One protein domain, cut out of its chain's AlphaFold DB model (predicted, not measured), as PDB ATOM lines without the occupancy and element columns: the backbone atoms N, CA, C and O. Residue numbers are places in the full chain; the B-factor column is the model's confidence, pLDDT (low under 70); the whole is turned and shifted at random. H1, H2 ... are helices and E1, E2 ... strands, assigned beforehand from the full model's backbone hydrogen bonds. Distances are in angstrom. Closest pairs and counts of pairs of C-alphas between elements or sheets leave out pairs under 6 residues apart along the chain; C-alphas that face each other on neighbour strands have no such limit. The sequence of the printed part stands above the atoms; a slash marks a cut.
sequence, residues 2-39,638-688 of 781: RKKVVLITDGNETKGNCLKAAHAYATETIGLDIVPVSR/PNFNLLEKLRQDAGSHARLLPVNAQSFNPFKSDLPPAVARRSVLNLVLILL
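Overview. This is residues 2 to 39 and 638 to 688 of the 781 residues of the protein "VWA domain-containing protein" of Lentisphaerae bacterium (UniProt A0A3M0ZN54). A small parallel sheet of three strands, E1 E2 E3 in that order, has H2 packed along one face, with H1 side by side with H2. From this body a long tail leads out to H3, and residues 678 to 688 stick out free and make much of the length. The printed part has 89 residues, under half of them in named elements, with three named helices and three named strands in the order E1 H1 E2 H2 E3 H3, of mixed class. The whole is loose, with a radius of gyration of the C-alphas of 16.0 A and spans of 58 by 30 by 17 A.

Arrangement. Start at E2, residues 31 to 36, the inner strand. E1, residues 4 to 9, is parallel to it at 17 degrees, with N 5 and O 31 within hydrogen-bond range at 2.8 A. E3, residues 654 to 656, is parallel to E2 at 12 degrees; look at N 34 and O 655, 2.8 A. H2, residues 640 to 649, is on the sheet at a height of 8.5 A, making two layers, a helix on one face of a sheet; its closest C-alphas to E3 are Arg 647 and Ala 654, 5.1 A. H1, residues 18 to 28, only grazes the sheet; E1, H1, E2 form a strand-helix-strand unit, two parallel neighbours joined through a helix, with a right-handed crossover. H1 and H2 touch, closest at the C-alphas of His 23 and Asp 649, 5.1 A, at a shallow tilt of 27 degrees, the same way. H3, residues 681 to 688, is apart from H1 and H2. In H1, H2 and H3 every O i to N i+4 pair is within hydrogen-bond range.

Along the chain. Find C-alpha 4 at (-2.191, -42.125, -8.635); E1 runs 15.9 A from there, and E2 16.1 A. H1 is 15.5 A long, H2 14.1 A, E3 7.1 A and H3 10.1 A, ending at C-alpha 688, (-8.218, -14.944, 16.972).

Size, cuts and confidence. The C-alphas of Arg 39 and Leu 688 are the farthest apart, 57.9 A. Residues 40 to 637 are cut out; C-alphas 39 and 638 are 7.8 A apart. The link E3 to H3 is long, 24 residues. The model's pLDDT is under 70 at residues 39, 662 to 663 and 669 to 678.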
ATOM      1  N   ARG A   2      -6.539 -43.245  -2.206       70.19
ATOM      2  CA  ARG A   2      -5.194 -43.383  -2.797       70.19
ATOM      3  C   ARG A   2      -5.236 -42.720  -4.177       70.19
ATOM      4  O   ARG A   2      -6.044 -43.134  -5.000       70.19
ATOM      5  N   LYS A   3      -4.454 -41.659  -4.392       80.31
ATOM      6  CA  LYS A   3      -4.368 -40.946  -5.678       80.31
ATOM      7  C   LYS A   3      -3.130 -41.440  -6.436       80.31
ATOM      8  O   LYS A   3      -2.051 -41.506  -5.850       80.31
ATOM      9  N   LYS A   4      -3.280 -41.750  -7.723       84.50
ATOM     10  CA  LYS A   4      -2.191 -42.125  -8.635       84.50
ATOM     11  C   LYS A   4      -2.404 -41.431  -9.980       84.50
ATOM     12  O   LYS A   4      -3.538 -41.362 -10.447       84.50
ATOM     13  N   VAL A   5      -1.327 -40.943 -10.583       87.88
ATOM     14  CA  VAL A   5      -1.276 -40.436 -11.957       87.88
ATOM     15  C   VAL A   5      -0.397 -41.381 -12.769       87.88
ATOM     16  O   VAL A   5       0.664 -41.798 -12.304       87.88
ATOM     17  N   VAL A   6      -0.842 -41.720 -13.980       89.06
ATOM     18  CA  VAL A   6      -0.051 -42.476 -14.957       89.06
ATOM     19  C   VAL A   6       0.266 -41.533 -16.105       89.06
ATOM     20  O   VAL A   6      -0.651 -41.038 -16.759       89.06
ATOM     21  N   LEU A   7       1.548 -41.249 -16.324       90.44
ATOM     22  CA  LEU A   7       1.996 -40.281 -17.325       90.44
ATOM     23  C   LEU A   7       2.624 -41.017 -18.511       90.44
ATOM     24  O   LEU A   7       3.788 -41.404 -18.453       90.44
ATOM     25  N   ILE A   8       1.844 -41.213 -19.573       90.00
ATOM     26  CA  ILE A   8       2.310 -41.785 -20.844       90.00
ATOM     27  C   ILE A   8       2.820 -40.629 -21.712       90.00
ATOM     28  O   ILE A   8       2.042 -39.747 -22.067       90.00
ATOM     29  N   THR A   9       4.122 -40.580 -22.002       89.12
ATOM     30  CA  THR A   9       4.745 -39.404 -22.641       89.12
ATOM     31  C   THR A   9       6.111 -39.719 -23.263       89.12
ATOM     32  O   THR A   9       6.795 -40.643 -22.834       89.12
ATOM     33  N   ASP A  10       6.536 -38.931 -24.252       87.56
ATOM     34  CA  ASP A  10       7.927 -38.880 -24.724       87.56
ATOM     35  C   ASP A  10       8.800 -37.931 -23.863       87.56
ATOM     36  O   ASP A  10      10.020 -37.911 -23.990       87.56
ATOM     37  N   GLY A  11       8.209 -37.165 -22.939       88.12
ATOM     38  CA  GLY A  11       8.914 -36.190 -22.103       88.12
ATOM     39  C   GLY A  11       9.261 -34.883 -22.813       88.12
ATOM     40  O   GLY A  11       9.967 -34.048 -22.243       88.12
ATOM     41  N   ASN A  12       8.782 -34.668 -24.038       87.62
ATOM     42  CA  ASN A  12       8.991 -33.415 -24.746       87.62
ATOM     43  C   ASN A  12       7.950 -32.382 -24.312       87.62
ATOM     44  O   ASN A  12       6.915 -32.202 -24.942       87.62
ATOM     45  N   GLU A  13       8.246 -31.692 -23.208       85.00
ATOM     46  CA  GLU A  13       7.438 -30.572 -22.723       85.00
ATOM     47  C   GLU A  13       7.310 -29.473 -23.791       85.00
ATOM     48  O   GLU A  13       8.307 -28.875 -24.212       85.00
ATOM     49  N   THR A  14       6.064 -29.225 -24.202       78.81
ATOM     50  CA  THR A  14       5.635 -28.172 -25.136       78.81
ATOM     51  C   THR A  14       4.955 -26.999 -24.426       78.81
ATOM     52  O   THR A  14       5.033 -25.867 -24.899       78.81
ATOM     53  N   LYS A  15       4.290 -27.256 -23.289       76.94
ATOM     54  CA  LYS A  15       3.415 -26.304 -22.592       76.94
ATOM     55  C   LYS A  15       3.444 -26.503 -21.075       76.94
ATOM     56  O   LYS A  15       3.274 -27.617 -20.585       76.94
ATOM     57  N   GLY A  16       3.520 -25.398 -20.332       80.06
ATOM     58  CA  GLY A  16       3.380 -25.383 -18.873       80.06
ATOM     59  C   GLY A  16       4.708 -25.565 -18.136       80.06
ATOM     60  O   GLY A  16       5.728 -25.028 -18.554       80.06
ATOM     61  N   ASN A  17       4.667 -26.255 -16.994       84.94
ATOM     62  CA  ASN A  17       5.856 -26.656 -16.241       84.94
ATOM     63  C   ASN A  17       5.550 -27.943 -15.455       84.94
ATOM     64  O   ASN A  17       4.866 -27.924 -14.427       84.94
ATOM     65  N   CYS A  18       6.030 -29.070 -15.965       88.50
ATOM     66  CA  CYS A  18       5.751 -30.401 -15.449       88.50
ATOM     67  C   CYS A  18       6.471 -30.683 -14.118       88.50
ATOM     68  O   CYS A  18       5.893 -31.336 -13.251       88.50
ATOM     69  N   LEU A  19       7.671 -30.130 -13.902       89.81
ATOM     70  CA  LEU A  19       8.425 -30.266 -12.644       89.81
ATOM     71  C   LEU A  19       7.672 -29.632 -11.461       89.81
ATOM     72  O   LEU A  19       7.512 -30.249 -10.409       89.81
ATOM     73  N   LYS A  20       7.081 -28.446 -11.661       87.62
ATOM     74  CA  LYS A  20       6.219 -27.787 -10.665       87.62
ATOM     75  C   LYS A  20       4.977 -28.623 -10.321       87.62
ATOM     76  O   LYS A  20       4.539 -28.614  -9.171       87.62
ATOM     77  N   ALA A  21       4.425 -29.363 -11.286       86.50
ATOM     78  CA  ALA A  21       3.322 -30.295 -11.045       86.50
ATOM     79  C   ALA A  21       3.782 -31.567 -10.302       86.50
ATOM     80  O   ALA A  21       3.109 -32.001  -9.368       86.50
ATOM     81  N   ALA A  22       4.950 -32.119 -10.644       87.25
ATOM     82  CA  ALA A  22       5.557 -33.253  -9.944       87.25
ATOM     83  C   ALA A  22       5.833 -32.939  -8.462       87.25
ATOM     84  O   ALA A  22       5.410 -33.694  -7.586       87.25
ATOM     85  N   HIS A  23       6.419 -31.776  -8.164       86.44
ATOM     86  CA  HIS A  23       6.623 -31.322  -6.786       86.44
ATOM     87  C   HIS A  23       5.290 -31.176  -6.018       86.44
ATOM     88  O   HIS A  23       5.216 -31.498  -4.828       86.44
ATOM     89  N   ALA A  24       4.205 -30.738  -6.669       84.06
ATOM     90  CA  ALA A  24       2.885 -30.702  -6.034       84.06
ATOM     91  C   ALA A  24       2.379 -32.118  -5.690       84.06
ATOM     92  O   ALA A  24       1.914 -32.353  -4.569       84.06
ATOM     93  N   TYR A  25       2.547 -33.087  -6.599       85.06
ATOM     94  CA  TYR A  25       2.196 -34.494  -6.364       85.06
ATOM     95  C   TYR A  25       2.965 -35.105  -5.185       85.06
ATOM     96  O   TYR A  25       2.348 -35.779  -4.354       85.06
ATOM     97  N   ALA A  26       4.259 -34.791  -5.035       80.94
ATOM     98  CA  ALA A  26       5.041 -35.183  -3.863       80.94
ATOM     99  C   ALA A  26       4.409 -34.667  -2.555       80.94
ATOM    100  O   ALA A  26       4.221 -35.436  -1.611       80.94
ATOM    101  N   THR A  27       4.007 -33.389  -2.507       80.12
ATOM    102  CA  THR A  27       3.414 -32.788  -1.295       80.12
ATOM    103  C   THR A  27       2.027 -33.331  -0.934       80.12
ATOM    104  O   THR A  27       1.699 -33.406   0.250       80.12
ATOM    105  N   GLU A  28       1.226 -33.766  -1.913       79.12
ATOM    106  CA  GLU A  28      -0.082 -34.403  -1.674       79.12
ATOM    107  C   GLU A  28      -0.009 -35.928  -1.451       79.12
ATOM    108  O   GLU A  28      -1.028 -36.558  -1.156       79.12
ATOM    109  N   THR A  29       1.178 -36.543  -1.547       77.69
ATOM    110  CA  THR A  29       1.349 -38.014  -1.544       77.69
ATOM    111  C   THR A  29       0.572 -38.690  -2.693       77.69
ATOM    112  O   THR A  29      -0.124 -39.691  -2.509       77.69
ATOM    113  N   ILE A  30       0.663 -38.111  -3.892       83.44
ATOM    114  CA  ILE A  30       0.128 -38.671  -5.140       83.44
ATOM    115  C   ILE A  30       1.250 -39.456  -5.820       83.44
ATOM    116  O   ILE A  30       2.308 -38.897  -6.098       83.44
ATOM    117  N   GLY A  31       1.032 -40.743  -6.101       85.44
ATOM    118  CA  GLY A  31       2.016 -41.538  -6.842       85.44
ATOM    119  C   GLY A  31       2.017 -41.209  -8.335       85.44
ATOM    120  O   GLY A  31       0.957 -40.944  -8.904       85.44
ATOM    121  N   LEU A  32       3.193 -41.252  -8.964       89.12
ATOM    122  CA  LEU A  32       3.398 -40.905 -10.374       89.12
ATOM    123  C   LEU A  32       4.136 -42.041 -11.099       89.12
ATOM    124  O   LEU A  32       5.361 -42.123 -11.054       89.12
ATOM    125  N   ASP A  33       3.395 -42.922 -11.770       89.06
ATOM    126  CA  ASP A  33       3.981 -43.971 -12.610       89.06
ATOM    127  C   ASP A  33       4.151 -43.413 -14.047       89.06
ATOM    128  O   ASP A  33       3.178 -43.202 -14.774       89.06
ATOM    129  N   ILE A  34       5.390 -43.117 -14.448       90.81
ATOM    130  CA  ILE A  34       5.754 -42.547 -15.756       90.81
ATOM    131  C   ILE A  34       6.042 -43.685 -16.740       90.81
ATOM    132  O   ILE A  34       6.909 -44.520 -16.482       90.81
ATOM    133  N   VAL A  35       5.359 -43.692 -17.888       90.25
ATOM    134  CA  VAL A  35       5.571 -44.629 -19.003       90.25
ATOM    135  C   VAL A  35       6.189 -43.863 -20.179       90.25
ATOM    136  O   VAL A  35       5.469 -43.140 -20.874       90.25
ATOM    137  N   PRO A  36       7.499 -44.013 -20.443       88.75
ATOM    138  CA  PRO A  36       8.114 -43.449 -21.635       88.75
ATOM    139  C   PRO A  36       7.547 -44.116 -22.889       88.75
ATOM    140  O   PRO A  36       7.557 -45.346 -22.999       88.75
ATOM    141  N   VAL A  37       7.109 -43.316 -23.856       86.38
ATOM    142  CA  VAL A  37       6.829 -43.781 -25.219       86.38
ATOM    143  C   VAL A  37       7.883 -43.252 -26.176       86.38
ATOM    144  O   VAL A  37       8.275 -42.091 -26.106       86.38
ATOM    145  N   SER A  38       8.344 -44.113 -27.082       74.38
ATOM    146  CA  SER A  38       9.236 -43.706 -28.168       74.38
ATOM    147  C   SER A  38       8.465 -43.644 -29.477       74.38
ATOM    148  O   SER A  38       8.028 -44.682 -29.990       74.38
ATOM    149  N   ARG A  39       8.323 -42.434 -30.036       68.50
ATOM    150  CA  ARG A  39       7.902 -42.263 -31.430       68.50
ATOM    151  C   ARG A  39       8.966 -42.925 -32.305       68.50
ATOM    152  O   ARG A  39      10.127 -42.533 -32.265       68.50
ATOM    153  N   PRO A 638      12.687 -39.236 -27.207       82.81
ATOM    154  CA  PRO A 638      12.221 -39.036 -25.837       82.81
ATOM    155  C   PRO A 638      13.253 -38.358 -24.926       82.81
ATOM    156  O   PRO A 638      14.434 -38.714 -24.905       82.81
ATOM    157  N   ASN A 639      12.797 -37.406 -24.116       88.31
ATOM    158  CA  ASN A 639      13.623 -36.622 -23.201       88.31
ATOM    159  C   ASN A 639      13.742 -37.303 -21.827       88.31
ATOM    160  O   ASN A 639      13.205 -36.837 -20.819       88.31
ATOM    161  N   PHE A 640      14.477 -38.417 -21.779       88.75
ATOM    162  CA  PHE A 640      14.708 -39.183 -20.547       88.75
ATOM    163  C   PHE A 640      15.272 -38.339 -19.390       88.75
ATOM    164  O   PHE A 640      14.944 -38.602 -18.235       88.75
ATOM    165  N   ASN A 641      16.040 -37.283 -19.684       90.25
ATOM    166  CA  ASN A 641      16.568 -36.363 -18.672       90.25
ATOM    167  C   ASN A 641      15.460 -35.585 -17.939       90.25
ATOM    168  O   ASN A 641      15.584 -35.340 -16.740       90.25
ATOM    169  N   LEU A 642      14.377 -35.198 -18.626       90.62
ATOM    170  CA  LEU A 642      13.227 -34.564 -17.975       90.62
ATOM    171  C   LEU A 642      12.351 -35.595 -17.254       90.62
ATOM    172  O   LEU A 642      11.871 -35.317 -16.160       90.62
ATOM    173  N   LEU A 643      12.194 -36.798 -17.816       92.06
ATOM    174  CA  LEU A 643      11.421 -37.880 -17.193       92.06
ATOM    175  C   LEU A 643      12.044 -38.374 -15.879       92.06
ATOM    176  O   LEU A 643      11.325 -38.626 -14.913       92.06
ATOM    177  N   GLU A 644      13.372 -38.457 -15.808       91.38
ATOM    178  CA  GLU A 644      14.076 -38.811 -14.574       91.38
ATOM    179  C   GLU A 644      14.043 -37.667 -13.544       91.38
ATOM    180  O   GLU A 644      13.835 -37.930 -12.361       91.38
ATOM    181  N   LYS A 645      14.114 -36.393 -13.966       91.44
ATOM    182  CA  LYS A 645      13.855 -35.251 -13.063       91.44
ATOM    183  C   LYS A 645      12.426 -35.255 -12.516       91.44
ATOM    184  O   LYS A 645      12.242 -35.092 -11.317       91.44
ATOM    185  N   LEU A 646      11.422 -35.529 -13.351       90.88
ATOM    186  CA  LEU A 646      10.028 -35.694 -12.920       90.88
ATOM    187  C   LEU A 646       9.871 -36.813 -11.883       90.88
ATOM    188  O   LEU A 646       9.126 -36.656 -10.916       90.88
ATOM    189  N   ARG A 647      10.592 -37.929 -12.057       91.19
ATOM    190  CA  ARG A 647      10.630 -39.032 -11.088       91.19
ATOM    191  C   ARG A 647      11.304 -38.630  -9.767       91.19
ATOM    192  O   ARG A 647      10.923 -39.140  -8.718       91.19
ATOM    193  N   GLN A 648      12.295 -37.742  -9.801       90.00
ATOM    194  CA  GLN A 648      12.969 -37.232  -8.602       90.00
ATOM    195  C   GLN A 648      12.092 -36.211  -7.855       90.00
ATOM    196  O   GLN A 648      11.842 -36.394  -6.663       90.00
ATOM    197  N   ASP A 649      11.538 -35.215  -8.552       88.81
ATOM    198  CA  ASP A 649      10.722 -34.138  -7.966       88.81
ATOM    199  C   ASP A 649       9.365 -34.628  -7.424       88.81
ATOM    200  O   ASP A 649       8.858 -34.082  -6.445       88.81
ATOM    201  N   ALA A 650       8.784 -35.686  -8.006       85.50
ATOM    202  CA  ALA A 650       7.591 -36.353  -7.465       85.50
ATOM    203  C   ALA A 650       7.890 -37.317  -6.287       85.50
ATOM    204  O   ALA A 650       6.968 -37.867  -5.678       85.50
ATOM    205  N   GLY A 651       9.162 -37.487  -5.916       83.12
ATOM    206  CA  GLY A 651       9.593 -38.185  -4.704       83.12
ATOM    207  C   GLY A 651       9.441 -39.712  -4.728       83.12
ATOM    208  O   GLY A 651       9.308 -40.355  -5.767       83.12
ATOM    209  N   SER A 652       9.462 -40.326  -3.541       79.38
ATOM    210  CA  SER A 652       9.542 -41.788  -3.352       79.38
ATOM    211  C   SER A 652       8.350 -42.601  -3.884       79.38
ATOM    212  O   SER A 652       8.433 -43.826  -3.955       79.38
ATOM    213  N   HIS A 653       7.257 -41.941  -4.273       77.81
ATOM    214  CA  HIS A 653       6.067 -42.566  -4.857       77.81
ATOM    215  C   HIS A 653       6.023 -42.457  -6.391       77.81
ATOM    216  O   HIS A 653       5.013 -42.815  -7.000       77.81
ATOM    217  N   ALA A 654       7.098 -41.965  -7.014       84.50
ATOM    218  CA  ALA A 654       7.227 -41.845  -8.456       84.50
ATOM    219  C   ALA A 654       8.171 -42.899  -9.047       84.50
ATOM    220  O   ALA A 654       9.221 -43.224  -8.484       84.50
ATOM    221  N   ARG A 655       7.804 -43.430 -10.215       87.12
ATOM    222  CA  ARG A 655       8.549 -44.480 -10.920       87.12
ATOM    223  C   ARG A 655       8.687 -44.136 -12.390       87.12
ATOM    224  O   ARG A 655       7.725 -43.701 -13.011       87.12
ATOM    225  N   LEU A 656       9.867 -44.389 -12.945       86.62
ATOM    226  CA  LEU A 656      10.100 -44.372 -14.383       86.62
ATOM    227  C   LEU A 656      10.106 -45.825 -14.863       86.62
ATOM    228  O   LEU A 656      10.912 -46.631 -14.399       86.62
ATOM    229  N   LEU A 657       9.151 -46.173 -15.719       86.94
ATOM    230  CA  LEU A 657       8.982 -47.525 -16.247       86.94
ATOM    231  C   LEU A 657       9.817 -47.716 -17.528       86.94
ATOM    232  O   LEU A 657      10.237 -46.731 -18.139       86.94
ATOM    233  N   PRO A 658      10.061 -48.965 -17.967       82.69
ATOM    234  CA  PRO A 658      10.667 -49.224 -19.270       82.69
ATOM    235  C   PRO A 658       9.874 -48.585 -20.420       82.69
ATOM    236  O   PRO A 658       8.649 -48.448 -20.348       82.69
ATOM    237  N   VAL A 659      10.575 -48.237 -21.502       76.69
ATOM    238  CA  VAL A 659       9.953 -47.709 -22.725       76.69
ATOM    239  C   VAL A 659       8.904 -48.698 -23.236       76.69
ATOM    240  O   VAL A 659       9.193 -49.886 -23.373       76.69
ATOM    241  N   ASN A 660       7.697 -48.212 -23.531       73.06
ATOM    242  CA  ASN A 660       6.575 -49.017 -24.023       73.06
ATOM    243  C   ASN A 660       6.240 -50.236 -23.122       73.06
ATOM    244  O   ASN A 660       5.995 -51.329 -23.630       73.06
ATOM    245  N   ALA A 661       6.232 -50.079 -21.789       74.19
ATOM    246  CA  ALA A 661       5.977 -51.157 -20.817       74.19
ATOM    247  C   ALA A 661       4.557 -51.787 -20.891       74.19
ATOM    248  O   ALA A 661       3.693 -51.520 -20.056       74.19
ATOM    249  N   GLN A 662       4.337 -52.690 -21.854       64.06
ATOM    250  CA  GLN A 662       3.052 -53.365 -22.127       64.06
ATOM    251  C   GLN A 662       2.491 -54.195 -20.952       64.06
ATOM    252  O   GLN A 662       1.293 -54.452 -20.902       64.06
ATOM    253  N   SER A 663       3.331 -54.617 -20.003       63.81
ATOM    254  CA  SER A 663       2.948 -55.433 -18.839       63.81
ATOM    255  C   SER A 663       2.640 -54.623 -17.567       63.81
ATOM    256  O   SER A 663       2.418 -55.200 -16.497       63.81
ATOM    257  N   PHE A 664       2.629 -53.288 -17.645       71.25
ATOM    258  CA  PHE A 664       2.337 -52.430 -16.499       71.25
ATOM    259  C   PHE A 664       0.840 -52.436 -16.135       71.25
ATOM    260  O   PHE A 664      -0.014 -52.074 -16.939       71.25
ATOM    261  N   ASN A 665       0.521 -52.800 -14.887       72.81
ATOM    262  CA  ASN A 665      -0.834 -52.706 -14.335       72.81
ATOM    263  C   ASN A 665      -0.942 -51.481 -13.398       72.81
ATOM    264  O   ASN A 665      -0.459 -51.557 -12.260       72.81
ATOM    265  N   PRO A 666      -1.604 -50.385 -13.821       70.31
ATOM    266  CA  PRO A 666      -1.708 -49.159 -13.027       70.31
ATOM    267  C   PRO A 666      -2.610 -49.295 -11.794       70.31
ATOM    268  O   PRO A 666      -2.457 -48.536 -10.837       70.31
ATOM    269  N   PHE A 667      -3.522 -50.272 -11.783       70.62
ATOM    270  CA  PHE A 667      -4.516 -50.468 -10.725       70.62
ATOM    271  C   PHE A 667      -3.981 -51.229  -9.501       70.62
ATOM    272  O   PHE A 667      -4.727 -51.447  -8.544       70.62
ATOM    273  N   LYS A 668      -2.697 -51.623  -9.486       70.38
ATOM    274  CA  LYS A 668      -2.069 -52.199  -8.287       70.38
ATOM    275  C   LYS A 668      -2.161 -51.215  -7.115       70.38
ATOM    276  O   LYS A 668      -1.726 -50.070  -7.203       70.38
ATOM    277  N   SER A 669      -2.727 -51.678  -6.003       61.19
ATOM    278  CA  SER A 669      -3.018 -50.878  -4.810       61.19
ATOM    279  C   SER A 669      -1.801 -50.771  -3.882       61.19
ATOM    280  O   SER A 669      -1.841 -51.225  -2.738       61.19
ATOM    281  N   ASP A 670      -0.712 -50.187  -4.377       69.50
ATOM    282  CA  ASP A 670       0.617 -50.209  -3.746       69.50
ATOM    283  C   ASP A 670       1.042 -48.897  -3.055       69.50
ATOM    284  O   ASP A 670       2.095 -48.844  -2.427       69.50
ATOM    285  N   LEU A 671       0.211 -47.853  -3.123       64.75
ATOM    286  CA  LEU A 671       0.464 -46.549  -2.495       64.75
ATOM    287  C   LEU A 671      -0.164 -46.411  -1.091       64.75
ATOM    288  O   LEU A 671      -1.235 -46.984  -0.848       64.75
ATOM    289  N   PRO A 672       0.417 -45.589  -0.193       60.84
ATOM    290  CA  PRO A 672      -0.250 -45.144   1.033       60.84
ATOM    291  C   PRO A 672      -1.483 -44.260   0.731       60.84
ATOM    292  O   PRO A 672      -1.647 -43.755  -0.383       60.84
ATOM    293  N   PRO A 673      -2.401 -44.066   1.699       60.84
ATOM    294  CA  PRO A 673      -3.515 -43.130   1.546       60.84
ATOM    295  C   PRO A 673      -3.013 -41.677   1.473       60.84
ATOM    296  O   PRO A 673      -2.222 -41.255   2.311       60.84
ATOM    297  N   ALA A 674      -3.509 -40.900   0.505       60.06
ATOM    298  CA  ALA A 674      -3.093 -39.510   0.312       60.06
ATOM    299  C   ALA A 674      -3.539 -38.616   1.486       60.06
ATOM    300  O   ALA A 674      -4.717 -38.627   1.870       60.06
ATOM    301  N   VAL A 675      -2.605 -37.836   2.043       59.41
ATOM    302  CA  VAL A 675      -2.803 -37.039   3.267       59.41
ATOM    303  C   VAL A 675      -3.069 -35.574   2.918       59.41
ATOM    304  O   VAL A 675      -2.158 -34.758   2.801       59.41
ATOM    305  N   ALA A 676      -4.348 -35.217   2.790       56.94
ATOM    306  CA  ALA A 676      -4.760 -33.837   2.543       56.94
ATOM    307  C   ALA A 676      -4.606 -32.967   3.809       56.94
ATOM    308  O   ALA A 676      -5.476 -32.961   4.684       56.94
ATOM    309  N   ARG A 677      -3.513 -32.197   3.896       61.59
ATOM    310  CA  ARG A 677      -3.314 -31.179   4.943       61.59
ATOM    311  C   ARG A 677      -4.303 -30.023   4.739       61.59
ATOM    312  O   ARG A 677      -4.077 -29.146   3.911       61.59
ATOM    313  N   ARG A 678      -5.412 -30.014   5.485       63.06
ATOM    314  CA  ARG A 678      -6.355 -28.880   5.488       63.06
ATOM    315  C   ARG A 678      -5.724 -27.672   6.178       63.06
ATOM    316  O   ARG A 678      -5.131 -27.813   7.245       63.06
ATOM    317  N   SER A 679      -5.896 -26.486   5.598       70.81
ATOM    318  CA  SER A 679      -5.459 -25.242   6.236       70.81
ATOM    319  C   SER A 679      -6.280 -24.976   7.498       70.81
ATOM    320  O   SER A 679      -7.491 -24.770   7.431       70.81
ATOM    321  N   VAL A 680      -5.608 -24.944   8.649       81.44
ATOM    322  CA  VAL A 680      -6.194 -24.485   9.918       81.44
ATOM    323  C   VAL A 680      -6.271 -22.958  10.014       81.44
ATOM    324  O   VAL A 680      -6.820 -22.463  10.990       81.44
ATOM    325  N   LEU A 681      -5.801 -22.204   9.006       84.56
ATOM    326  CA  LEU A 681      -5.807 -20.735   9.011       84.56
ATOM    327  C   LEU A 681      -7.195 -20.163   9.330       84.56
ATOM    328  O   LEU A 681      -7.306 -19.312  10.201       84.56
ATOM    329  N   ASN A 682      -8.259 -20.672   8.703       85.00
ATOM    330  CA  ASN A 682      -9.622 -20.189   8.955       85.00
ATOM    331  C   ASN A 682     -10.062 -20.446  10.406       85.00
ATOM    332  O   ASN A 682     -10.735 -19.612  11.002       85.00
ATOM    333  N   LEU A 683      -9.655 -21.574  10.994       86.69
ATOM    334  CA  LEU A 683      -9.975 -21.926  12.378       86.69
ATOM    335  C   LEU A 683      -9.151 -21.090  13.373       86.69
ATOM    336  O   LEU A 683      -9.689 -20.626  14.373       86.69
ATOM    337  N   VAL A 684      -7.885 -20.806  13.054       91.75
ATOM    338  CA  VAL A 684      -7.025 -19.873  13.800       91.75
ATOM    339  C   VAL A 684      -7.546 -18.433  13.706       91.75
ATOM    340  O   VAL A 684      -7.571 -17.744  14.717       91.75
ATOM    341  N   LEU A 685      -8.037 -17.983  12.547       90.62
ATOM    342  CA  LEU A 685      -8.655 -16.662  12.362       90.62
ATOM    343  C   LEU A 685      -9.986 -16.520  13.119       90.62
ATOM    344  O   LEU A 685     -10.261 -15.453  13.670       90.62
ATOM    345  N   ILE A 686     -10.787 -17.588  13.196       92.81
ATOM    346  CA  ILE A 686     -11.989 -17.636  14.042       92.81
ATOM    347  C   ILE A 686     -11.596 -17.551  15.524       92.81
ATOM    348  O   ILE A 686     -12.142 -16.721  16.247       92.81
ATOM    349  N   LEU A 687     -10.611 -18.337  15.972       94.12
ATOM    350  CA  LEU A 687     -10.117 -18.290  17.354       94.12
ATOM    351  C   LEU A 687      -9.504 -16.928  17.713       94.12
ATOM    352  O   LEU A 687      -9.770 -16.421  18.797       94.12
ATOM    353  N   LEU A 688      -8.752 -16.300  16.804       94.06
ATOM    354  CA  LEU A 688      -8.218 -14.944  16.972       94.06
ATOM    355  C   LEU A 688      -9.329 -13.892  17.022       94.06
ATOM    356  O   LEU A 688      -9.269 -13.001  17.861       94.06
TER     357      LEU A 688